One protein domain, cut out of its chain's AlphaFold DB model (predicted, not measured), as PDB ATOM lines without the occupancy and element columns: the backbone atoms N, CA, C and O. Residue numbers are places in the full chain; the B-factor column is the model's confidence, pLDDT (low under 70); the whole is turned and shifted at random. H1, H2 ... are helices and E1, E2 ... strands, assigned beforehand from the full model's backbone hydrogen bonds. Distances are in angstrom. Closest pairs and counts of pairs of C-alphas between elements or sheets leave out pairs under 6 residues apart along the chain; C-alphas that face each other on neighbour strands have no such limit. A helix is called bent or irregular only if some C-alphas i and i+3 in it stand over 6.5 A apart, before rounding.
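What this domain is: This is residues 455 to 630 of the 630 residues of the protein "Cell wall-binding protein" of Paraeggerthella hongkongensis (UniProt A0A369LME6). The domain is a long, thin rod strung along one long strand, E3, which takes its three sheet neighbours E2, E4 and E9 one after another along its length. At one end are the bent strand E1, helix H1 and the long loop of residues 494 to 512; at the other are H2, H3 and the hairpin of E6 and E7, with the tail of residues 623 to 630 sticking out, while the small pair E5 and E8 lies near mid-length. The printed part has 176 residues with three named helices and nine named strands, in the order E1 H1 E2 E3 H2 H3 E4 E5 E6 E7 E8 E9. The class is mixed, helices and strands, with under half of the residues in named elements; the branched sheet is mixed too, and the two small sheets are antiparallel. The whole is extended, with a radius of gyration of the C-alphas of 24.2 A and spans of 88 by 31 by 22 A.

Where its parts are: E1, residues 456 to 466, begins at C-alpha 456 (13.590, 0.836, 33.667), measures 25.1 A and bends by 77 degrees at residue 460. H1 is residues 475 to 481 and E2 is residues 488 to 493, 15.3 A long. E3, residues 513 to 527, is the longest strand at 46.1 A, from (12.530, 16.166, 33.954) to (-0.182, -22.188, 11.779). H2 is residues 529 to 535, H3 residues 552 to 555, E4 residues 560 to 563 and E5 residues 567 to 569. E6, residues 576 to 580, is 12.8 A long and E7, residues 583 to 589, 19.3 A. E8 is residues 606 to 608, and E9, residues 613 to 617, is 12.5 A long and ends at C-alpha 617 (-1.929, -21.672, 16.579).

How they stand to each other: In the strongly twisted branched sheet, E3 has three neighbours, and its pairing is staggered. E2 and E3 are a hairpin, antiparallel at 150 degrees, with N 493 and O 516 2.7 A apart, within hydrogen-bond range. E4 is antiparallel to E3, with N 521 and O 562 at 2.8 A. E9 is parallel to E3 at 31 degrees, with N 615 and O 524 at 2.8 A. E2 and E9 lie on one side of E3, beside residues 515 to 520 and 523 to 527, and E4 on the other side, beside residues 519 to 523. H1 is on this sheet at a height of 9.5 A, over E2; the closest C-alphas of H1 and E2, those of Ala 478 and Gly 491, are 7.3 A apart. E1 pairs with no named strand; it is near E3, and its closest C-alpha to H1 is that of Phe 461, 6.0 A from that of Ala 477. H2 only grazes the sheet with its residues 529 to 535, and H3 is not on it, but only just, with 4 pairs of C-alphas within 10 A. E5 and E8 are antiparallel, with N 568 and O 607 at 2.9 A. E6 and E7 are a hairpin, with N 587 and O 576 at 2.7 A; H2 and E6 are only just apart, at 8.3 A. Every O i to N i+4 pair is within hydrogen-bond range in H1 and H2, and H3 is too short for such a pair.

The domain as a whole: The two C-alphas farthest apart, those of Pro 466 and Ser 630, are 88.9 A apart. The printed part has no cut, and Ser 630 is the chain's last residue. The links E2 to E3, H2 to H3 and E7 to E8 are long. Residues 623 to 630 stand free and are the 8 residues with pLDDT under 70; the mean of the printed part is 88.8.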
ATOM      1  N   GLY A 455       9.936   1.249  31.456       91.00
ATOM      2  CA  GLY A 455       9.817   1.296  32.917       91.00
ATOM      3  C   GLY A 455      11.127   1.140  33.700       91.00
ATOM      4  O   GLY A 455      11.097   1.213  34.927       91.00
ATOM      5  N   GLN A 456      12.271   0.961  33.034       92.62
ATOM      6  CA  GLN A 456      13.590   0.836  33.667       92.62
ATOM      7  C   GLN A 456      14.423   2.101  33.471       92.62
ATOM      8  O   GLN A 456      14.414   2.681  32.391       92.62
ATOM      9  N   VAL A 457      15.164   2.527  34.498       94.88
ATOM     10  CA  VAL A 457      16.058   3.690  34.382       94.88
ATOM     11  C   VAL A 457      17.249   3.363  33.477       94.88
ATOM     12  O   VAL A 457      17.858   2.298  33.605       94.88
ATOM     13  N   LEU A 458      17.597   4.278  32.576       94.50
ATOM     14  CA  LEU A 458      18.809   4.181  31.766       94.50
ATOM     15  C   LEU A 458      19.984   4.785  32.538       94.50
ATOM     16  O   LEU A 458      20.156   6.001  32.591       94.50
ATOM     17  N   SER A 459      20.793   3.932  33.167       90.25
ATOM     18  CA  SER A 459      21.976   4.372  33.908       90.25
ATOM     19  C   SER A 459      23.048   4.944  32.977       90.25
ATOM     20  O   SER A 459      23.243   4.475  31.859       90.25
ATOM     21  N   GLY A 460      23.755   5.973  33.448       88.19
ATOM     22  CA  GLY A 460      24.760   6.681  32.647       88.19
ATOM     23  C   GLY A 460      24.182   7.699  31.660       88.19
ATOM     24  O   GLY A 460      24.954   8.386  31.000       88.19
ATOM     25  N   PHE A 461      22.854   7.835  31.596       87.38
ATOM     26  CA  PHE A 461      22.164   8.842  30.800       87.38
ATOM     27  C   PHE A 461      21.409   9.799  31.720       87.38
ATOM     28  O   PHE A 461      20.555   9.387  32.506       87.38
ATOM     29  N   GLY A 462      21.736  11.082  31.621       85.88
ATOM     30  CA  GLY A 462      21.127  12.137  32.412       85.88
ATOM     31  C   GLY A 462      21.975  13.396  32.370       85.88
ATOM     32  O   GLY A 462      23.190  13.327  32.200       85.88
ATOM     33  N   ASP A 463      21.316  14.533  32.522       89.88
ATOM     34  CA  ASP A 463      21.954  15.842  32.505       89.88
ATOM     35  C   ASP A 463      21.587  16.590  33.782       89.88
ATOM     36  O   ASP A 463      20.458  16.494  34.266       89.88
ATOM     37  N   LEU A 464      22.533  17.359  34.313       93.00
ATOM     38  CA  LEU A 464      22.271  18.318  35.377       93.00
ATOM     39  C   LEU A 464      22.485  19.712  34.799       93.00
ATOM     40  O   LEU A 464      23.619  20.141  34.584       93.00
ATOM     41  N   LEU A 465      21.385  20.391  34.491       94.00
ATOM     42  CA  LEU A 465      21.388  21.643  33.736       94.00
ATOM     43  C   LEU A 465      20.594  22.717  34.474       94.00
ATOM     44  O   LEU A 465      19.723  22.385  35.274       94.00
ATOM     45  N   PRO A 466      20.838  24.006  34.205       94.38
ATOM     46  CA  PRO A 466      20.047  25.059  34.819       94.38
ATOM     47  C   PRO A 466      18.569  24.962  34.420       94.38
ATOM     48  O   PRO A 466      18.229  24.766  33.255       94.38
ATOM     49  N   ALA A 467      17.670  25.101  35.388       94.69
ATOM     50  CA  ALA A 467      16.235  25.073  35.157       94.69
ATOM     51  C   ALA A 467      15.800  26.224  34.236       94.69
ATOM     52  O   ALA A 467      16.342  27.330  34.277       94.69
ATOM     53  N   GLY A 468      14.796  25.969  33.403       93.19
ATOM     54  CA  GLY A 468      14.246  26.919  32.437       93.19
ATOM     55  C   GLY A 468      14.962  26.949  31.085       93.19
ATOM     56  O   GLY A 468      14.403  27.494  30.134       93.19
ATOM     57  N   VAL A 469      16.145  26.335  30.949       93.81
ATOM     58  CA  VAL A 469      16.820  26.224  29.645       93.81
ATOM     59  C   VAL A 469      16.032  25.317  28.703       93.81
ATOM     60  O   VAL A 469      15.422  24.336  29.131       93.81
ATOM     61  N   ALA A 470      16.040  25.637  27.408       96.25
ATOM     62  CA  ALA A 470      15.434  24.790  26.387       96.25
ATOM     63  C   ALA A 470      16.197  23.463  26.303       96.25
ATOM     64  O   ALA A 470      17.369  23.444  25.921       96.25
ATOM     65  N   TYR A 471      15.538  22.361  26.655       95.38
ATOM     66  CA  TYR A 471      16.171  21.047  26.684       95.38
ATOM     67  C   TYR A 471      15.907  20.262  25.398       95.38
ATOM     68  O   TYR A 471      14.847  20.386  24.782       95.38
ATOM     69  N   ARG A 472      16.882  19.460  24.971       94.81
ATOM     70  CA  ARG A 472      16.738  18.513  23.860       94.81
ATOM     71  C   ARG A 472      17.193  17.140  24.306       94.81
ATOM     72  O   ARG A 472      18.177  17.038  25.032       94.81
ATOM     73  N   THR A 473      16.487  16.104  23.867       93.81
ATOM     74  CA  THR A 473      16.798  14.741  24.302       93.81
ATOM     75  C   THR A 473      18.099  14.214  23.693       93.81
ATOM     76  O   THR A 473      18.458  14.556  22.566       93.81
ATOM     77  N   SER A 474      18.823  13.377  24.445       93.25
ATOM     78  CA  SER A 474      20.064  12.748  23.977       93.25
ATOM     79  C   SER A 474      19.766  11.674  22.927       93.25
ATOM     80  O   SER A 474      18.954  10.765  23.140       93.25
ATOM     81  N   ALA A 475      20.464  11.757  21.793       92.56
ATOM     82  CA  ALA A 475      20.389  10.753  20.736       92.56
ATOM     83  C   ALA A 475      20.991   9.414  21.191       92.56
ATOM     84  O   ALA A 475      20.498   8.350  20.820       92.56
ATOM     85  N   GLU A 476      22.019   9.459  22.037       94.00
ATOM     86  CA  GLU A 476      22.661   8.293  22.638       94.00
ATOM     87  C   GLU A 476      21.716   7.592  23.617       94.00
ATOM     88  O   GLU A 476      21.602   6.369  23.575       94.00
ATOM     89  N   ALA A 477      20.982   8.353  24.438       94.25
ATOM     90  CA  ALA A 477      19.948   7.800  25.311       94.25
ATOM     91  C   ALA A 477      18.839   7.128  24.489       94.25
ATOM     92  O   ALA A 477      18.397   6.030  24.825       94.25
ATOM     93  N   ALA A 478      18.413   7.752  23.384       94.31
ATOM     94  CA  ALA A 478      17.433   7.158  22.477       94.31
ATOM     95  C   ALA A 478      17.953   5.859  21.842       94.31
ATOM     96  O   ALA A 478      17.218   4.879  21.787       94.31
ATOM     97  N   ALA A 479      19.217   5.819  21.408       93.81
ATOM     98  CA  ALA A 479      19.836   4.613  20.860       93.81
ATOM     99  C   ALA A 479      19.964   3.496  21.911       93.81
ATOM    100  O   ALA A 479      19.673   2.342  21.611       93.81
ATOM    101  N   ALA A 480      20.339   3.837  23.146       93.69
ATOM    102  CA  ALA A 480      20.434   2.891  24.258       93.69
ATOM    103  C   ALA A 480      19.066   2.359  24.717       93.69
ATOM    104  O   ALA A 480      18.981   1.251  25.246       93.69
ATOM    105  N   ALA A 481      17.994   3.128  24.508       94.75
ATOM    106  CA  ALA A 481      16.628   2.706  24.800       94.75
ATOM    107  C   ALA A 481      16.096   1.652  23.815       94.75
ATOM    108  O   ALA A 481      15.131   0.954  24.138       94.75
ATOM    109  N   VAL A 482      16.680   1.534  22.617       94.94
ATOM    110  CA  VAL A 482      16.226   0.586  21.593       94.94
ATOM    111  C   VAL A 482      16.526  -0.841  22.036       94.94
ATOM    112  O   VAL A 482      17.675  -1.210  22.281       94.94
ATOM    113  N   LYS A 483      15.489  -1.679  22.072       92.88
ATOM    114  CA  LYS A 483      15.648  -3.118  22.288       92.88
ATOM    115  C   LYS A 483      15.762  -3.864  20.967       92.88
ATOM    116  O   LYS A 483      15.000  -3.624  20.030       92.88
ATOM    117  N   GLN A 484      16.705  -4.801  20.923       91.31
ATOM    118  CA  GLN A 484      16.835  -5.734  19.811       91.31
ATOM    119  C   GLN A 484      15.559  -6.582  19.676       91.31
ATOM    120  O   GLN A 484      14.831  -6.791  20.647       91.31
ATOM    121  N   ASP A 485      15.271  -7.014  18.449       91.81
ATOM    122  CA  ASP A 485      14.110  -7.835  18.090       91.81
ATOM    123  C   ASP A 485      12.745  -7.199  18.403       91.81
ATOM    124  O   ASP A 485      11.731  -7.883  18.379       91.81
ATOM    125  N   CYS A 486      12.686  -5.890  18.654       94.06
ATOM    126  CA  CYS A 486      11.451  -5.112  18.748       94.06
ATOM    127  C   CYS A 486      11.165  -4.378  17.423       94.06
ATOM    128  O   CYS A 486      12.058  -4.135  16.614       94.06
ATOM    129  N   ALA A 487       9.912  -3.990  17.186       92.12
ATOM    130  CA  ALA A 487       9.474  -3.262  15.990       92.12
ATOM    131  C   ALA A 487       9.944  -1.790  15.958       92.12
ATOM    132  O   ALA A 487       9.790  -1.108  14.945       92.12
ATOM    133  N   GLY A 488      10.508  -1.289  17.061       93.00
ATOM    134  CA  GLY A 488      11.214  -0.007  17.138       93.00
ATOM    135  C   GLY A 488      10.805   0.851  18.333       93.00
ATOM    136  O   GLY A 488       9.756   0.644  18.939       93.00
ATOM    137  N   PHE A 489      11.622   1.851  18.655       95.06
ATOM    138  CA  PHE A 489      11.389   2.774  19.766       95.06
ATOM    139  C   PHE A 489      10.421   3.898  19.375       95.06
ATOM    140  O   PHE A 489      10.534   4.483  18.297       95.06
ATOM    141  N   GLU A 490       9.443   4.204  20.228       93.69
ATOM    142  CA  GLU A 490       8.407   5.188  19.899       93.69
ATOM    143  C   GLU A 490       8.833   6.649  20.154       93.69
ATOM    144  O   GLU A 490       8.261   7.575  19.563       93.69
ATOM    145  N   GLY A 491       9.849   6.862  20.992       94.12
ATOM    146  CA  GLY A 491      10.331   8.177  21.413       94.12
ATOM    147  C   GLY A 491      10.068   8.458  22.892       94.12
ATOM    148  O   GLY A 491       9.636   7.576  23.633       94.12
ATOM    149  N   TRP A 492      10.336   9.698  23.306       97.00
ATOM    150  CA  TRP A 492      10.263  10.137  24.700       97.00
ATOM    151  C   TRP A 492       8.945  10.845  25.044       97.00
ATOM    152  O   TRP A 492       8.398  11.627  24.260       97.00
ATOM    153  N   PHE A 493       8.461  10.595  26.253       97.25
ATOM    154  CA  PHE A 493       7.211  11.082  26.829       97.25
ATOM    155  C   PHE A 493       7.469  11.678  28.212       97.25
ATOM    156  O   PHE A 493       8.430  11.312  28.883       97.25
ATOM    157  N   VAL A 494       6.608  12.592  28.656       96.75
ATOM    158  CA  VAL A 494       6.728  13.239  29.981       96.75
ATOM    159  C   VAL A 494       5.930  12.528  31.076       96.75
ATOM    160  O   VAL A 494       5.925  12.956  32.226       96.75
ATOM    161  N   ASP A 495       5.236  11.447  30.727       95.62
ATOM    162  CA  ASP A 495       4.437  10.627  31.629       95.62
ATOM    163  C   ASP A 495       4.777   9.143  31.467       95.62
ATOM    164  O   ASP A 495       5.003   8.660  30.357       95.62
ATOM    165  N   ALA A 496       4.750   8.398  32.573       94.06
ATOM    166  CA  ALA A 496       5.081   6.973  32.575       94.06
ATOM    167  C   ALA A 496       4.133   6.120  31.710       94.06
ATOM    168  O   ALA A 496       4.546   5.088  31.190       94.06
ATOM    169  N   SER A 497       2.883   6.556  31.515       92.62
ATOM    170  CA  SER A 497       1.922   5.903  30.613       92.62
ATOM    171  C   SER A 497       2.204   6.139  29.124       92.62
ATOM    172  O   SER A 497       1.525   5.559  28.277       92.62
ATOM    173  N   CYS A 498       3.208   6.958  28.794       94.62
ATOM    174  CA  CYS A 498       3.604   7.289  27.432       94.62
ATOM    175  C   CYS A 498       2.428   7.805  26.580       94.62
ATOM    176  O   CYS A 498       2.183   7.339  25.466       94.62
ATOM    177  N   THR A 499       1.669   8.760  27.122       94.88
ATOM    178  CA  THR A 499       0.499   9.366  26.459       94.88
ATOM    179  C   THR A 499       0.776  10.775  25.941       94.88
ATOM    180  O   THR A 499       0.183  11.202  24.949       94.88
ATOM    181  N   LYS A 500       1.715  11.494  26.560       96.31
ATOM    182  CA  LYS A 500       2.100  12.864  26.229       96.31
ATOM    183  C   LYS A 500       3.561  12.914  25.794       96.31
ATOM    184  O   LYS A 500       4.480  12.862  26.611       96.31
ATOM    185  N   ARG A 501       3.774  13.021  24.480       96.62
ATOM    186  CA  ARG A 501       5.117  13.146  23.898       96.62
ATOM    187  C   ARG A 501       5.844  14.362  24.463       96.62
ATOM    188  O   ARG A 501       5.240  15.421  24.653       96.62
ATOM    189  N   TYR A 502       7.140  14.202  24.699       96.56
ATOM    190  CA  TYR A 502       8.008  15.322  25.020       96.56
ATOM    191  C   TYR A 502       8.154  16.233  23.797       96.56
ATOM    192  O   TYR A 502       8.322  15.764  22.671       96.56
ATOM    193  N   ALA A 503       8.063  17.543  24.022       96.38
ATOM    194  CA  ALA A 503       8.267  18.543  22.987       96.38
ATOM    195  C   ALA A 503       9.706  19.065  23.069       96.38
ATOM    196  O   ALA A 503      10.061  19.777  24.008       96.38
ATOM    197  N   GLU A 504      10.520  18.711  22.077       95.31
ATOM    198  CA  GLU A 504      11.918  19.137  21.976       95.31
ATOM    199  C   GLU A 504      12.061  20.664  22.056       95.31
ATOM    200  O   GLU A 504      11.381  21.405  21.343       95.31
ATOM    201  N   GLY A 505      12.976  21.140  22.899       94.44
ATOM    202  CA  GLY A 505      13.209  22.560  23.168       94.44
ATOM    203  C   GLY A 505      12.317  23.157  24.260       94.44
ATOM    204  O   GLY A 505      12.399  24.359  24.507       94.44
ATOM    205  N   SER A 506      11.475  22.355  24.920       94.56
ATOM    206  CA  SER A 506      10.687  22.832  26.064       94.56
ATOM    207  C   SER A 506      11.595  23.235  27.233       94.56
ATOM    208  O   SER A 506      12.614  22.571  27.458       94.56
ATOM    209  N   PRO A 507      11.239  24.291  27.991       95.12
ATOM    210  CA  PRO A 507      12.023  24.730  29.138       95.12
ATOM    211  C   PRO A 507      12.063  23.646  30.218       95.12
ATOM    212  O   PRO A 507      11.038  23.039  30.539       95.12
ATOM    213  N   LEU A 508      13.251  23.414  30.774       94.88
ATOM    214  CA  LEU A 508      13.478  22.398  31.793       94.88
ATOM    215  C   LEU A 508      12.765  22.771  33.112       94.88
ATOM    216  O   LEU A 508      13.010  23.863  33.630       94.88
ATOM    217  N   PRO A 509      11.905  21.911  33.684       93.81
ATOM    218  CA  PRO A 509      11.235  22.200  34.950       93.81
ATOM    219  C   PRO A 509      12.213  22.238  36.129       93.81
ATOM    220  O   PRO A 509      13.176  21.475  36.168       93.81
ATOM    221  N   SER A 510      11.950  23.097  37.115       88.88
ATOM    222  CA  SER A 510      12.803  23.255  38.308       88.88
ATOM    223  C   SER A 510      12.898  22.003  39.183       88.88
ATOM    224  O   SER A 510      13.886  21.803  39.878       88.88
ATOM    225  N   GLU A 511      11.874  21.159  39.145       91.00
ATOM    226  CA  GLU A 511      11.763  19.897  39.873       91.00
ATOM    227  C   GLU A 511      12.458  18.718  39.168       91.00
ATOM    228  O   GLU A 511      12.430  17.598  39.678       91.00
ATOM    229  N   GLY A 512      13.081  18.963  38.011       92.88
ATOM    230  CA  GLY A 512      13.667  17.937  37.152       92.88
ATOM    231  C   GLY A 512      12.712  17.438  36.066       92.88
ATOM    232  O   GLY A 512      11.506  17.688  36.085       92.88
ATOM    233  N   LEU A 513      13.263  16.719  35.090       95.62
ATOM    234  CA  LEU A 513      12.530  16.166  33.954       95.62
ATOM    235  C   LEU A 513      12.736  14.657  33.877       95.62
ATOM    236  O   LEU A 513      13.846  14.170  33.684       95.62
ATOM    237  N   ARG A 514      11.639  13.907  33.971       96.50
ATOM    238  CA  ARG A 514      11.642  12.459  33.752       96.50
ATOM    239  C   ARG A 514      11.085  12.160  32.372       96.50
ATOM    240  O   ARG A 514       9.952  12.533  32.071       96.50
ATOM    241  N   LEU A 515      11.887  11.494  31.553       97.25
ATOM    242  CA  LEU A 515      11.531  11.107  30.196       97.25
ATOM    243  C   LEU A 515      11.308   9.606  30.132       97.25
ATOM    244  O   LEU A 515      12.180   8.822  30.494       97.25
ATOM    245  N   TYR A 516      10.137   9.214  29.655       97.38
ATOM    246  CA  TYR A 516       9.701   7.830  29.553       97.38
ATOM    247  C   TYR A 516       9.639   7.430  28.088       97.38
ATOM    248  O   TYR A 516       9.050   8.131  27.275       97.38
ATOM    249  N   GLY A 517      10.279   6.330  27.741       96.00
ATOM    250  CA  GLY A 517      10.306   5.768  26.408       96.00
ATOM    251  C   GLY A 517       9.772   4.348  26.421       96.00
ATOM    252  O   GLY A 517       9.892   3.640  27.423       96.00
ATOM    253  N   ARG A 518       9.202   3.924  25.293       95.31
ATOM    254  CA  ARG A 518       8.701   2.558  25.122       95.31
ATOM    255  C   ARG A 518       9.040   1.982  23.754       95.31
ATOM    256  O   ARG A 518       9.029   2.694  22.744       95.31
ATOM    257  N   ASN A 519       9.329   0.688  23.729       96.50
ATOM    258  CA  ASN A 519       9.565  -0.084  22.518       96.50
ATOM    259  C   ASN A 519       8.259  -0.707  22.017       96.50
ATOM    260  O   ASN A 519       7.474  -1.255  22.787       96.50
ATOM    261  N   LYS A 520       8.033  -0.638  20.707       95.75
ATOM    262  CA  LYS A 520       6.937  -1.322  20.020       95.75
ATOM    263  C   LYS A 520       7.337  -2.759  19.726       95.75
ATOM    264  O   LYS A 520       8.471  -3.014  19.331       95.75
ATOM    265  N   VAL A 521       6.390  -3.675  19.836       96.06
ATOM    266  CA  VAL A 521       6.534  -5.089  19.482       96.06
ATOM    267  C   VAL A 521       5.394  -5.483  18.557       96.06
ATOM    268  O   VAL A 521       4.261  -5.040  18.733       96.06
ATOM    269  N   SER A 522       5.684  -6.297  17.550       94.94
ATOM    270  CA  SER A 522       4.653  -6.861  16.680       94.94
ATOM    271  C   SER A 522       4.293  -8.269  17.129       94.94
ATOM    272  O   SER A 522       5.186  -9.103  17.304       94.94
ATOM    273  N   VAL A 523       3.000  -8.560  17.229       94.38
ATOM    274  CA  VAL A 523       2.494  -9.929  17.325       94.38
ATOM    275  C   VAL A 523       1.892 -10.299  15.984       94.38
ATOM    276  O   VAL A 523       1.045  -9.588  15.449       94.38
ATOM    277  N   SER A 524       2.350 -11.413  15.432       93.81
ATOM    278  CA  SER A 524       1.772 -12.027  14.239       93.81
ATOM    279  C   SER A 524       1.407 -13.470  14.543       93.81
ATOM    280  O   SER A 524       1.896 -14.046  15.514       93.81
ATOM    281  N   TYR A 525       0.538 -14.047  13.725       92.31
ATOM    282  CA  TYR A 525       0.008 -15.382  13.945       92.31
ATOM    283  C   TYR A 525       0.381 -16.280  12.774       92.31
ATOM    284  O   TYR A 525       0.429 -15.830  11.630       92.31
ATOM    285  N   ALA A 526       0.654 -17.547  13.065       92.88
ATOM    286  CA  ALA A 526       0.954 -18.557  12.061       92.88
ATOM    287  C   ALA A 526       0.354 -19.905  12.465       92.88
ATOM    288  O   ALA A 526       0.016 -20.136  13.624       92.88
ATOM    289  N   GLN A 527       0.215 -20.811  11.504       92.69
ATOM    290  CA  GLN A 527      -0.182 -22.188  11.779       92.69
ATOM    291  C   GLN A 527       1.026 -23.008  12.238       92.69
ATOM    292  O   GLN A 527       2.134 -22.824  11.735       92.69
ATOM    293  N   THR A 528       0.821 -23.936  13.174       94.19
ATOM    294  CA  THR A 528       1.825 -24.973  13.471       94.19
ATOM    295  C   THR A 528       2.031 -25.884  12.260       94.19
ATOM    296  O   THR A 528       1.110 -26.080  11.469       94.19
ATOM    297  N   ASP A 529       3.189 -26.538  12.153       93.94
ATOM    298  CA  ASP A 529       3.493 -27.492  11.074       93.94
ATOM    299  C   ASP A 529       2.435 -28.601  10.985       93.94
ATOM    300  O   ASP A 529       2.048 -29.037   9.902       93.94
ATOM    301  N   ARG A 530       1.906 -29.017  12.144       91.06
ATOM    302  CA  ARG A 530       0.816 -29.996  12.244       91.06
ATOM    303  C   ARG A 530      -0.490 -29.475  11.653       91.06
ATOM    304  O   ARG A 530      -1.168 -30.227  10.961       91.06
ATOM    305  N   SER A 531      -0.836 -28.215  11.908       91.69
ATOM    306  CA  SER A 531      -2.050 -27.589  11.368       91.69
ATOM    307  C   SER A 531      -1.924 -27.343   9.870       91.69
ATOM    308  O   SER A 531      -2.836 -27.663   9.114       91.69
ATOM    309  N   THR A 532      -0.760 -26.864   9.430       91.06
ATOM    310  CA  THR A 532      -0.439 -26.687   8.011       91.06
ATOM    311  C   THR A 532      -0.569 -28.014   7.262       91.06
ATOM    312  O   THR A 532      -1.245 -28.084   6.237       91.06
ATOM    313  N   ALA A 533      -0.001 -29.099   7.804       91.06
ATOM    314  CA  ALA A 533      -0.125 -30.438   7.230       91.06
ATOM    315  C   ALA A 533      -1.567 -30.975   7.272       91.06
ATOM    316  O   ALA A 533      -2.004 -31.639   6.334       91.06
ATOM    317  N   LEU A 534      -2.324 -30.676   8.335       89.31
ATOM    318  CA  LEU A 534      -3.730 -31.066   8.457       89.31
ATOM    319  C   LEU A 534      -4.592 -30.440   7.352       89.31
ATOM    320  O   LEU A 534      -5.538 -31.077   6.891       89.31
ATOM    321  N   PHE A 535      -4.276 -29.213   6.937       89.94
ATOM    322  CA  PHE A 535      -5.086 -28.443   5.997       89.94
ATOM    323  C   PHE A 535      -4.570 -28.429   4.555       89.94
ATOM    324  O   PHE A 535      -5.353 -28.075   3.677       89.94
ATOM    325  N   ALA A 536      -3.316 -28.817   4.289       86.62
ATOM    326  CA  ALA A 536      -2.614 -28.635   3.009       86.62
ATOM    327  C   ALA A 536      -3.500 -28.839   1.762       86.62
ATOM    328  O   ALA A 536      -3.717 -27.882   1.014       86.62
ATOM    329  N   ASP A 537      -4.127 -30.011   1.632       84.69
ATOM    330  CA  ASP A 537      -4.897 -30.417   0.443       84.69
ATOM    331  C   ASP A 537      -6.418 -30.423   0.661       84.69
ATOM    332  O   ASP A 537      -7.160 -31.095  -0.057       84.69
ATOM    333  N   ARG A 538      -6.906 -29.721   1.690       87.25
ATOM    334  CA  ARG A 538      -8.317 -29.783   2.093       87.25
ATOM    335  C   ARG A 538      -9.071 -28.503   1.773       87.25
ATOM    336  O   ARG A 538      -8.593 -27.400   2.046       87.25
ATOM    337  N   THR A 539     -10.285 -28.665   1.257       87.81
ATOM    338  CA  THR A 539     -11.282 -27.593   1.217       87.81
ATOM    339  C   THR A 539     -11.787 -27.359   2.635       87.81
ATOM    340  O   THR A 539     -12.201 -28.303   3.311       87.81
ATOM    341  N   LEU A 540     -11.696 -26.114   3.097       89.94
ATOM    342  CA  LEU A 540     -12.074 -25.728   4.451       89.94
ATOM    343  C   LEU A 540     -13.406 -24.984   4.423       89.94
ATOM    344  O   LEU A 540     -13.660 -24.184   3.524       89.94
ATOM    345  N   TYR A 541     -14.225 -25.225   5.436       89.06
ATOM    346  CA  TYR A 541     -15.537 -24.626   5.620       89.06
ATOM    347  C   TYR A 541     -15.626 -23.980   7.003       89.06
ATOM    348  O   TYR A 541     -15.045 -24.472   7.978       89.06
ATOM    349  N   ALA A 542     -16.350 -22.864   7.082       84.31
ATOM    350  CA  ALA A 542     -16.515 -22.102   8.321       84.31
ATOM    351  C   ALA A 542     -17.508 -22.761   9.298       84.31
ATOM    352  O   ALA A 542     -17.481 -22.495  10.499       84.31
ATOM    353  N   ASP A 543     -18.380 -23.631   8.785       83.69
ATOM    354  CA  ASP A 543     -19.473 -24.249   9.524       83.69
ATOM    355  C   ASP A 543     -19.653 -25.734   9.167       83.69
ATOM    356  O   ASP A 543     -19.125 -26.245   8.177       83.69
ATOM    357  N   LYS A 544     -20.421 -26.426  10.011       83.12
ATOM    358  CA  LYS A 544     -20.701 -27.865   9.912       83.12
ATOM    359  C   LYS A 544     -21.622 -28.253   8.745       83.12
ATOM    360  O   LYS A 544     -21.808 -29.442   8.501       83.12
ATOM    361  N   ASP A 545     -22.275 -27.281   8.117       83.31
ATOM    362  CA  ASP A 545     -23.247 -27.506   7.048       83.31
ATOM    363  C   ASP A 545     -22.576 -27.338   5.668       83.31
ATOM    364  O   ASP A 545     -23.238 -27.484   4.641       83.31
ATOM    365  N   ALA A 546     -21.258 -27.065   5.647       77.69
ATOM    366  CA  ALA A 546     -20.453 -26.779   4.459       77.69
ATOM    367  C   ALA A 546     -21.022 -25.619   3.614       77.69
ATOM    368  O   ALA A 546     -20.836 -25.564   2.399       77.69
ATOM    369  N   GLY A 547     -21.727 -24.681   4.261       72.00
ATOM    370  CA  GLY A 547     -22.466 -23.618   3.579       72.00
ATOM    371  C   GLY A 547     -21.579 -22.506   3.017       72.00
ATOM    372  O   GLY A 547     -21.947 -21.870   2.030       72.00
ATOM    373  N   SER A 548     -20.411 -22.272   3.627       81.31
ATOM    374  CA  SER A 548     -19.454 -21.241   3.209       81.31
ATOM    375  C   SER A 548     -18.020 -21.766   3.205       81.31
ATOM    376  O   SER A 548     -17.532 -22.276   4.218       81.31
ATOM    377  N   LEU A 549     -17.329 -21.596   2.073       85.00
ATOM    378  CA  LEU A 549     -15.887 -21.823   1.973       85.00
ATOM    379  C   LEU A 549     -15.152 -20.862   2.911       85.00
ATOM    380  O   LEU A 549     -15.412 -19.658   2.900       85.00
ATOM    381  N   LEU A 550     -14.242 -21.402   3.716       84.56
ATOM    382  CA  LEU A 550     -13.408 -20.615   4.611       84.56
ATOM    383  C   LEU A 550     -12.161 -20.149   3.865       84.56
ATOM    384  O   LEU A 550     -11.383 -20.963   3.361       84.56
ATOM    385  N   ASP A 551     -11.959 -18.836   3.840       81.69
ATOM    386  CA  ASP A 551     -10.700 -18.253   3.400       81.69
ATOM    387  C   ASP A 551      -9.588 -18.650   4.380       81.69
ATOM    388  O   ASP A 551      -9.700 -18.445   5.593       81.69
ATOM    389  N   ARG A 552      -8.508 -19.236   3.857       78.81
ATOM    390  CA  ARG A 552      -7.372 -19.670   4.677       78.81
ATOM    391  C   ARG A 552      -6.687 -18.488   5.356       78.81
ATOM    392  O   ARG A 552      -6.177 -18.659   6.461       78.81
ATOM    393  N   ASP A 553      -6.747 -17.302   4.758       72.81
ATOM    394  CA  ASP A 553      -6.176 -16.088   5.339       72.81
ATOM    395  C   ASP A 553      -7.026 -15.548   6.506       72.81
ATOM    396  O   ASP A 553      -6.518 -14.833   7.366       72.81
ATOM    397  N   ALA A 554      -8.298 -15.956   6.608       78.31
ATOM    398  CA  ALA A 554      -9.202 -15.587   7.702       78.31
ATOM    399  C   ALA A 554      -9.094 -16.505   8.939       78.31
ATOM    400  O   ALA A 554      -9.762 -16.266   9.947       78.31
ATOM    401  N   LEU A 555      -8.274 -17.564   8.881       83.38
ATOM    402  CA  LEU A 555      -8.056 -18.496   9.999       83.38
ATOM    403  C   LEU A 555      -7.278 -17.874  11.157       83.38
ATOM    404  O   LEU A 555      -7.438 -18.283  12.309       83.38
ATOM    405  N   LEU A 556      -6.386 -16.944  10.834       88.69
ATOM    406  CA  LEU A 556      -5.458 -16.350  11.779       88.69
ATOM    407  C   LEU A 556      -5.977 -14.971  12.199       88.69
ATOM    408  O   LEU A 556      -6.459 -14.215  11.354       88.69
ATOM    409  N   PRO A 557      -5.874 -14.611  13.489       88.12
ATOM    410  CA  PRO A 557      -6.146 -13.248  13.916       88.12
ATOM    411  C   PRO A 557      -5.248 -12.248  13.168       88.12
ATOM    412  O   PRO A 557      -4.117 -12.594  12.801       88.12
ATOM    413  N   PRO A 558      -5.705 -11.000  12.963       89.31
ATOM    414  CA  PRO A 558      -4.846  -9.970  12.400       89.31
ATOM    415  C   PRO A 558      -3.654  -9.724  13.328       89.31
ATOM    416  O   PRO A 558      -3.787  -9.730  14.552       89.31
ATOM    417  N   GLY A 559      -2.484  -9.488  12.736       89.75
ATOM    418  CA  GLY A 559      -1.329  -9.039  13.500       89.75
ATOM    419  C   GLY A 559      -1.594  -7.679  14.144       89.75
ATOM    420  O   GLY A 559      -2.315  -6.841  13.598       89.75
ATOM    421  N   GLU A 560      -0.980  -7.447  15.293       93.44
ATOM    422  CA  GLU A 560      -1.138  -6.214  16.055       93.44
ATOM    423  C   GLU A 560       0.213  -5.669  16.514       93.44
ATOM    424  O   GLU A 560       1.206  -6.392  16.629       93.44
ATOM    425  N   THR A 561       0.264  -4.358  16.743       94.06
ATOM    426  CA  THR A 561       1.420  -3.697  17.351       94.06
ATOM    427  C   THR A 561       1.064  -3.329  18.779       94.06
ATOM    428  O   THR A 561       0.137  -2.557  19.009       94.06
ATOM    429  N   LEU A 562       1.828  -3.878  19.712       94.31
ATOM    430  CA  LEU A 562       1.720  -3.650  21.147       94.31
ATOM    431  C   LEU A 562       3.043  -3.064  21.656       94.31
ATOM    432  O   LEU A 562       3.923  -2.709  20.861       94.31
ATOM    433  N   PHE A 563       3.205  -2.949  22.970       94.62
ATOM    434  CA  PHE A 563       4.422  -2.435  23.588       94.62
ATOM    435  C   PHE A 563       5.180  -3.508  24.363       94.62
ATOM    436  O   PHE A 563       4.626  -4.502  24.834       94.62
ATOM    437  N   TYR A 564       6.492  -3.324  24.471       94.38
ATOM    438  CA  TYR A 564       7.341  -4.176  25.287       94.38
ATOM    439  C   TYR A 564       6.825  -4.189  26.734       94.38
ATOM    440  O   TYR A 564       6.596  -3.146  27.341       94.38
ATOM    441  N   GLY A 565       6.676  -5.381  27.302       92.25
ATOM    442  CA  GLY A 565       6.117  -5.597  28.632       92.25
ATOM    443  C   GLY A 565       4.592  -5.740  28.658       92.25
ATOM    444  O   GLY A 565       4.066  -6.175  29.687       92.25
ATOM    445  N   ASP A 566       3.888  -5.457  27.556       92.75
ATOM    446  CA  ASP A 566       2.451  -5.709  27.468       92.75
ATOM    447  C   ASP A 566       2.162  -7.203  27.575       92.75
ATOM    448  O   ASP A 566       2.936  -8.066  27.147       92.75
ATOM    449  N   ARG A 567       1.011  -7.510  28.166       93.69
ATOM    450  CA  ARG A 567       0.543  -8.876  28.350       93.69
ATOM    451  C   ARG A 567      -0.590  -9.160  27.379       93.69
ATOM    452  O   ARG A 567      -1.638  -8.528  27.465       93.69
ATOM    453  N   ILE A 568      -0.389 -10.151  26.521       92.62
ATOM    454  CA  ILE A 568      -1.401 -10.644  25.589       92.62
ATOM    455  C   ILE A 568      -1.983 -11.966  26.086       92.62
ATOM    456  O   ILE A 568      -1.273 -12.783  26.681       92.62
ATOM    457  N   THR A 569      -3.273 -12.175  25.833       92.31
ATOM    458  CA  THR A 569      -3.981 -13.433  26.084       92.31
ATOM    459  C   THR A 569      -4.391 -14.046  24.754       92.31
ATOM    460  O   THR A 569      -4.914 -13.356  23.887       92.31
ATOM    461  N   PHE A 570      -4.155 -15.345  24.604       90.44
ATOM    462  CA  PHE A 570      -4.493 -16.104  23.407       90.44
ATOM    463  C   PHE A 570      -5.767 -16.909  23.656       90.44
ATOM    464  O   PHE A 570      -5.739 -17.968  24.295       90.44
ATOM    465  N   ASP A 571      -6.881 -16.391  23.152       83.94
ATOM    466  CA  ASP A 571      -8.162 -17.086  23.188       83.94
ATOM    467  C   ASP A 571      -8.202 -18.252  22.193       83.94
ATOM    468  O   ASP A 571      -7.367 -18.391  21.296       83.94
ATOM    469  N   ARG A 572      -9.184 -19.139  22.367       84.00
ATOM    470  CA  ARG A 572      -9.394 -20.256  21.445       84.00
ATOM    471  C   ARG A 572      -9.862 -19.718  20.088       84.00
ATOM    472  O   ARG A 572     -10.913 -19.085  20.018       84.00
ATOM    473  N   GLY A 573      -9.118 -20.028  19.027       81.25
ATOM    474  CA  GLY A 573      -9.507 -19.712  17.651       81.25
ATOM    475  C   GLY A 573     -10.754 -20.479  17.178       81.25
ATOM    476  O   GLY A 573     -11.182 -21.438  17.833       81.25
ATOM    477  N   PRO A 574     -11.346 -20.086  16.036       83.88
ATOM    478  CA  PRO A 574     -12.531 -20.745  15.498       83.88
ATOM    479  C   PRO A 574     -12.241 -22.203  15.115       83.88
ATOM    480  O   PRO A 574     -11.141 -22.558  14.678       83.88
ATOM    481  N   SER A 575     -13.249 -23.059  15.278       86.94
ATOM    482  CA  SER A 575     -13.223 -24.410  14.720       86.94
ATOM    483  C   SER A 575     -13.360 -24.359  13.201       86.94
ATOM    484  O   SER A 575     -14.053 -23.504  12.657       86.94
ATOM    485  N   VAL A 576     -12.712 -25.300  12.529       89.50
ATOM    486  CA  VAL A 576     -12.644 -25.388  11.068       89.50
ATOM    487  C   VAL A 576     -13.212 -26.724  10.643       89.50
ATOM    488  O   VAL A 576     -12.913 -27.740  11.266       89.50
ATOM    489  N   TRP A 577     -13.998 -26.745   9.573       89.31
ATOM    490  CA  TRP A 577     -14.584 -27.975   9.052       89.31
ATOM    491  C   TRP A 577     -13.953 -28.354   7.716       89.31
ATOM    492  O   TRP A 577     -13.625 -27.489   6.913       89.31
ATOM    493  N   PHE A 578     -13.750 -29.645   7.472       88.75
ATOM    494  CA  PHE A 578     -13.204 -30.153   6.211       88.75
ATOM    495  C   PHE A 578     -13.783 -31.533   5.891       88.75
ATOM    496  O   PHE A 578     -14.220 -32.257   6.789       88.75
ATOM    497  N   GLU A 579     -13.775 -31.913   4.617       85.62
ATOM    498  CA  GLU A 579     -14.203 -33.244   4.180       85.62
ATOM    499  C   GLU A 579     -13.070 -34.270   4.303       85.62
ATOM    500  O   GLU A 579     -11.938 -34.034   3.880       85.62
ATOM    501  N   ASP A 580     -13.384 -35.429   4.880       82.00
ATOM    502  CA  ASP A 580     -12.496 -36.587   4.954       82.00
ATOM    503  C   ASP A 580     -13.322 -37.880   4.893       82.00
ATOM    504  O   ASP A 580     -14.195 -38.115   5.734       82.00
ATOM    505  N   ARG A 581     -13.053 -38.719   3.880       80.75
ATOM    506  CA  ARG A 581     -13.778 -39.977   3.591       80.75
ATOM    507  C   ARG A 581     -15.306 -39.799   3.553       80.75
ATOM    508  O   ARG A 581     -16.027 -40.468   4.296       80.75
ATOM    509  N   ASP A 582     -15.775 -38.868   2.718       80.75
ATOM    510  CA  ASP A 582     -17.197 -38.535   2.503       80.75
ATOM    511  C   ASP A 582     -17.950 -38.074   3.767       80.75
ATOM    512  O   ASP A 582     -19.175 -38.184   3.866       80.75
ATOM    513  N   ARG A 583     -17.229 -37.570   4.777       81.62
ATOM    514  CA  ARG A 583     -17.810 -36.992   5.993       81.62
ATOM    515  C   ARG A 583     -17.156 -35.663   6.324       81.62
ATOM    516  O   ARG A 583     -15.941 -35.521   6.217       81.62
ATOM    517  N   LEU A 584     -17.954 -34.725   6.821       85.62
ATOM    518  CA  LEU A 584     -17.432 -33.487   7.378       85.62
ATOM    519  C   LEU A 584     -16.843 -33.746   8.777       85.62
ATOM    520  O   LEU A 584     -17.445 -34.431   9.615       85.62
ATOM    521  N   ARG A 585     -15.640 -33.231   9.022       86.75
ATOM    522  CA  ARG A 585     -14.882 -33.358  10.272       86.75
ATOM    523  C   ARG A 585     -14.542 -31.984  10.819       86.75
ATOM    524  O   ARG A 585     -14.191 -31.089  10.060       86.75
ATOM    525  N   GLU A 586     -14.593 -31.853  12.140       89.44
ATOM    526  CA  GLU A 586     -14.135 -30.660  12.843       89.44
ATOM    527  C   GLU A 586     -12.635 -30.774  13.154       89.44
ATOM    528  O   GLU A 586     -12.175 -31.772  13.712       89.44
ATOM    529  N   ALA A 587     -11.877 -29.729  12.844       90.19
ATOM    530  CA  ALA A 587     -10.610 -29.413  13.477       90.19
ATOM    531  C   ALA A 587     -10.838 -28.271  14.470       90.19
ATOM    532  O   ALA A 587     -11.189 -27.151  14.101       90.19
ATOM    533  N   SER A 588     -10.626 -28.549  15.747       89.31
ATOM    534  CA  SER A 588     -10.733 -27.562  16.813       89.31
ATOM    535  C   SER A 588      -9.393 -26.860  17.015       89.31
ATOM    536  O   SER A 588      -8.383 -27.539  17.220       89.31
ATOM    537  N   CYS A 589      -9.391 -25.524  17.040       89.81
ATOM    538  CA  CYS A 589      -8.239 -24.772  17.536       89.81
ATOM    539  C   CYS A 589      -8.042 -25.086  19.023       89.81
ATOM    540  O   CYS A 589      -9.000 -25.044  19.809       89.81
ATOM    541  N   GLU A 590      -6.817 -25.404  19.418       89.81
ATOM    542  CA  GLU A 590      -6.440 -25.517  20.819       89.81
ATOM    543  C   GLU A 590      -6.412 -24.124  21.475       89.81
ATOM    544  O   GLU A 590      -6.071 -23.142  20.814       89.81
ATOM    545  N   PRO A 591      -6.784 -23.997  22.763       89.50
ATOM    546  CA  PRO A 591      -6.615 -22.744  23.495       89.50
ATOM    547  C   PRO A 591      -5.134 -22.439  23.756       89.50
ATOM    548  O   PRO A 591      -4.435 -23.266  24.349       89.50
ATOM    549  N   GLY A 592      -4.697 -21.225  23.420       91.44
ATOM    550  CA  GLY A 592      -3.317 -20.764  23.589       91.44
ATOM    551  C   GLY A 592      -2.494 -20.794  22.297       91.44
ATOM    552  O   GLY A 592      -2.965 -21.237  21.253       91.44
ATOM    553  N   ALA A 593      -1.248 -20.331  22.382       93.56
ATOM    554  CA  ALA A 593      -0.311 -20.291  21.262       93.56
ATOM    555  C   ALA A 593       1.035 -20.939  21.609       93.56
ATOM    556  O   ALA A 593       1.502 -20.892  22.749       93.56
ATOM    557  N   TYR A 594       1.674 -21.528  20.605       93.25
ATOM    558  CA  TYR A 594       3.019 -22.082  20.680       93.25
ATOM    559  C   TYR A 594       4.060 -21.048  20.245       93.25
ATOM    560  O   TYR A 594       3.792 -20.197  19.399       93.25
ATOM    561  N   ALA A 595       5.268 -21.143  20.805       89.25
ATOM    562  CA  ALA A 595       6.380 -20.255  20.462       89.25
ATOM    563  C   ALA A 595       7.056 -20.609  19.123       89.25
ATOM    564  O   ALA A 595       7.767 -19.786  18.552       89.25
ATOM    565  N   THR A 596       6.860 -21.835  18.624       93.00
ATOM    566  CA  THR A 596       7.484 -22.344  17.394       93.00
ATOM    567  C   THR A 596       6.487 -23.140  16.550       93.00
ATOM    568  O   THR A 596       5.517 -23.699  17.071       93.00
ATOM    569  N   ALA A 597       6.755 -23.238  15.243       93.31
ATOM    570  CA  ALA A 597       5.918 -23.975  14.295       93.31
ATOM    571  C   ALA A 597       5.787 -25.471  14.636       93.31
ATOM    572  O   ALA A 597       4.720 -26.056  14.450       93.31
ATOM    573  N   ALA A 598       6.824 -26.069  15.230       92.56
ATOM    574  CA  ALA A 598       6.845 -27.476  15.626       92.56
ATOM    575  C   ALA A 598       5.841 -27.828  16.747       92.56
ATOM    576  O   ALA A 598       5.575 -29.011  16.983       92.56
ATOM    577  N   ALA A 599       5.261 -26.820  17.417       88.75
ATOM    578  CA  ALA A 599       4.340 -26.979  18.545       88.75
ATOM    579  C   ALA A 599       4.948 -27.778  19.713       88.75
ATOM    580  O   ALA A 599       4.324 -28.685  20.272       88.75
ATOM    581  N   GLU A 600       6.197 -27.466  20.065       86.88
ATOM    582  CA  GLU A 600       6.898 -28.106  21.180       86.88
ATOM    583  C   GLU A 600       6.414 -27.555  22.531       86.88
ATOM    584  O   GLU A 600       6.282 -26.345  22.720       86.88
ATOM    585  N   GLY A 601       6.162 -28.447  23.494       86.12
ATOM    586  CA  GLY A 601       5.706 -28.084  24.838       86.12
ATOM    587  C   GLY A 601       4.192 -27.872  24.960       86.12
ATOM    588  O   GLY A 601       3.403 -28.471  24.231       86.12
ATOM    589  N   LEU A 602       3.779 -27.067  25.944       89.19
ATOM    590  CA  LEU A 602       2.378 -26.694  26.168       89.19
ATOM    591  C   LEU A 602       2.099 -25.305  25.571       89.19
ATOM    592  O   LEU A 602       2.959 -24.429  25.689       89.19
ATOM    593  N   PRO A 603       0.907 -25.070  24.993       91.94
ATOM    594  CA  PRO A 603       0.551 -23.758  24.469       91.94
ATOM    595  C   PRO A 603       0.401 -22.748  25.612       91.94
ATOM    596  O   PRO A 603      -0.239 -23.017  26.635       91.94
ATOM    597  N   ALA A 604       0.976 -21.561  25.436       93.00
ATOM    598  CA  ALA A 604       0.851 -20.464  26.381       93.00
ATOM    599  C   ALA A 604      -0.502 -19.769  26.193       93.00
ATOM    600  O   ALA A 604      -0.855 -19.354  25.092       93.00
ATOM    601  N   ARG A 605      -1.263 -19.613  27.280       92.94
ATOM    602  CA  ARG A 605      -2.525 -18.849  27.263       92.94
ATOM    603  C   ARG A 605      -2.313 -17.350  27.405       92.94
ATOM    604  O   ARG A 605      -3.154 -16.570  26.982       92.94
ATOM    605  N   THR A 606      -1.198 -16.956  28.006       93.44
ATOM    606  CA  THR A 606      -0.864 -15.563  28.272       93.44
ATOM    607  C   THR A 606       0.644 -15.396  28.194       93.44
ATOM    608  O   THR A 606       1.375 -16.219  28.747       93.44
ATOM    609  N   VAL A 607       1.109 -14.341  27.530       91.81
ATOM    610  CA  VAL A 607       2.538 -14.046  27.352       91.81
ATOM    611  C   VAL A 607       2.791 -12.563  27.604       91.81
ATOM    612  O   VAL A 607       1.964 -11.721  27.267       91.81
ATOM    613  N   VAL A 608       3.925 -12.251  28.233       93.88
ATOM    614  CA  VAL A 608       4.461 -10.886  28.299       93.88
ATOM    615  C   VAL A 608       5.383 -10.698  27.104       93.88
ATOM    616  O   VAL A 608       6.316 -11.479  26.924       93.88
ATOM    617  N   LEU A 609       5.114  -9.693  26.283       93.12
ATOM    618  CA  LEU A 609       5.852  -9.467  25.050       93.12
ATOM    619  C   LEU A 609       7.189  -8.798  25.352       93.12
ATOM    620  O   LEU A 609       7.231  -7.698  25.893       93.12
ATOM    621  N   THR A 610       8.293  -9.443  24.985       92.81
ATOM    622  CA  THR A 610       9.641  -8.862  25.122       92.81
ATOM    623  C   THR A 610      10.356  -8.682  23.784       92.81
ATOM    624  O   THR A 610      11.461  -8.153  23.743       92.81
ATOM    625  N   CYS A 611       9.739  -9.123  22.692       93.62
ATOM    626  CA  CYS A 611      10.220  -8.977  21.325       93.62
ATOM    627  C   CYS A 611       9.059  -9.203  20.344       93.62
ATOM    628  O   CYS A 611       7.947  -9.583  20.730       93.62
ATOM    629  N   ASN A 612       9.326  -8.976  19.063       94.56
ATOM    630  CA  ASN A 612       8.457  -9.364  17.966       94.56
ATOM    631  C   ASN A 612       8.213 -10.871  18.044       94.56
ATOM    632  O   ASN A 612       9.149 -11.666  18.099       94.56
ATOM    633  N   THR A 613       6.943 -11.249  18.071       93.75
ATOM    634  CA  THR A 613       6.520 -12.607  18.396       93.75
ATOM    635  C   THR A 613       5.645 -13.157  17.278       93.75
ATOM    636  O   THR A 613       4.716 -12.491  16.817       93.75
ATOM    637  N   ILE A 614       5.928 -14.392  16.860       94.25
ATOM    638  CA  ILE A 614       5.031 -15.175  16.010       94.25
ATOM    639  C   ILE A 614       4.343 -16.200  16.911       94.25
ATOM    640  O   ILE A 614       4.998 -17.075  17.472       94.25
ATOM    641  N   ALA A 615       3.035 -16.063  17.080       93.62
ATOM    642  CA  ALA A 615       2.203 -16.959  17.866       93.62
ATOM    643  C   ALA A 615       1.665 -18.081  16.968       93.62
ATOM    644  O   ALA A 615       0.860 -17.840  16.066       93.62
ATOM    645  N   TYR A 616       2.111 -19.315  17.207       94.06
ATOM    646  CA  TYR A 616       1.711 -20.464  16.399       94.06
ATOM    647  C   TYR A 616       0.449 -21.119  16.965       94.06
ATOM    648  O   TYR A 616       0.454 -21.641  18.081       94.06
ATOM    649  N   LEU A 617      -0.638 -21.103  16.199       93.50
ATOM    650  CA  LEU A 617      -1.929 -21.672  16.579       93.50
ATOM    651  C   LEU A 617      -2.066 -23.100  16.039       93.50
ATOM    652  O   LEU A 617      -1.682 -23.391  14.902       93.50
ATOM    653  N   ASN A 618      -2.593 -23.997  16.876       92.75
ATOM    654  CA  ASN A 618      -2.692 -25.420  16.568       92.75
ATOM    655  C   ASN A 618      -4.149 -25.868  16.435       92.75
ATOM    656  O   ASN A 618      -4.921 -25.773  17.387       92.75
ATOM    657  N   TRP A 619      -4.504 -26.429  15.286       92.12
ATOM    658  CA  TRP A 619      -5.768 -27.106  15.050       92.12
ATOM    659  C   TRP A 619      -5.547 -28.609  15.044       92.12
ATOM    660  O   TRP A 619      -4.655 -29.132  14.377       92.12
ATOM    661  N   ARG A 620      -6.403 -29.327  15.767       89.12
ATOM    662  CA  ARG A 620      -6.397 -30.788  15.777       89.12
ATOM    663  C   ARG A 620      -7.797 -31.339  15.607       89.12
ATOM    664  O   ARG A 620      -8.775 -30.737  16.044       89.12
ATOM    665  N   ILE A 621      -7.874 -32.528  15.025       86.94
ATOM    666  CA  ILE A 621      -9.102 -33.318  15.053       86.94
ATOM    667  C   ILE A 621      -9.327 -33.734  16.516       86.94
ATOM    668  O   ILE A 621      -8.403 -34.296  17.117       86.94
ATOM    669  N   PRO A 622     -10.494 -33.450  17.122       76.62
ATOM    670  CA  PRO A 622     -10.806 -33.929  18.457       76.62
ATOM    671  C   PRO A 622     -10.652 -35.451  18.506       76.62
ATOM    672  O   PRO A 622     -11.266 -36.172  17.719       76.62
ATOM    673  N   LEU A 623      -9.828 -35.947  19.431       64.94
ATOM    674  CA  LEU A 623      -9.886 -37.349  19.816       64.94
ATOM    675  C   LEU A 623     -11.245 -37.535  20.492       64.94
ATOM    676  O   LEU A 623     -11.445 -37.107  21.625       64.94
ATOM    677  N   TYR A 624     -12.204 -38.107  19.768       56.62
ATOM    678  CA  TYR A 624     -13.376 -38.683  20.405       56.62
ATOM    679  C   TYR A 624     -12.878 -39.888  21.201       56.62
ATOM    680  O   TYR A 624     -12.752 -40.985  20.657       56.62
ATOM    681  N   ASP A 625     -12.541 -39.669  22.472       41.56
ATOM    682  CA  ASP A 625     -12.347 -40.760  23.416       41.56
ATOM    683  C   ASP A 625     -13.664 -41.538  23.508       41.56
ATOM    684  O   ASP A 625     -14.630 -41.116  24.140       41.56
ATOM    685  N   GLY A 626     -13.698 -42.676  22.814       48.09
ATOM    686  CA  GLY A 626     -14.626 -43.769  23.065       48.09
ATOM    687  C   GLY A 626     -16.090 -43.520  22.704       48.09
ATOM    688  O   GLY A 626     -16.935 -43.456  23.589       48.09
ATOM    689  N   VAL A 627     -16.428 -43.573  21.413       37.72
ATOM    690  CA  VAL A 627     -17.720 -44.151  21.002       37.72
ATOM    691  C   VAL A 627     -17.484 -45.118  19.843       37.72
ATOM    692  O   VAL A 627     -17.454 -44.732  18.676       37.72
ATOM    693  N   ALA A 628     -17.319 -46.399  20.175       34.38
ATOM    694  CA  ALA A 628     -17.653 -47.470  19.248       34.38
ATOM    695  C   ALA A 628     -19.187 -47.510  19.149       34.38
ATOM    696  O   ALA A 628     -19.867 -47.764  20.142       34.38
ATOM    697  N   VAL A 629     -19.730 -47.194  17.974       32.75
ATOM    698  CA  VAL A 629     -21.155 -47.383  17.675       32.75
ATOM    699  C   VAL A 629     -21.303 -48.769  17.047       32.75
ATOM    700  O   VAL A 629     -20.745 -48.979  15.975       32.75
ATOM    701  N   SER A 630     -22.004 -49.648  17.779       38.41
ATOM    702  CA  SER A 630     -22.538 -50.995  17.459       38.41
ATOM    703  C   SER A 630     -21.757 -51.899  16.506       38.41
ATOM    704  O   SER A 630     -21.780 -51.616  15.287       38.41
TER     705      SER A 630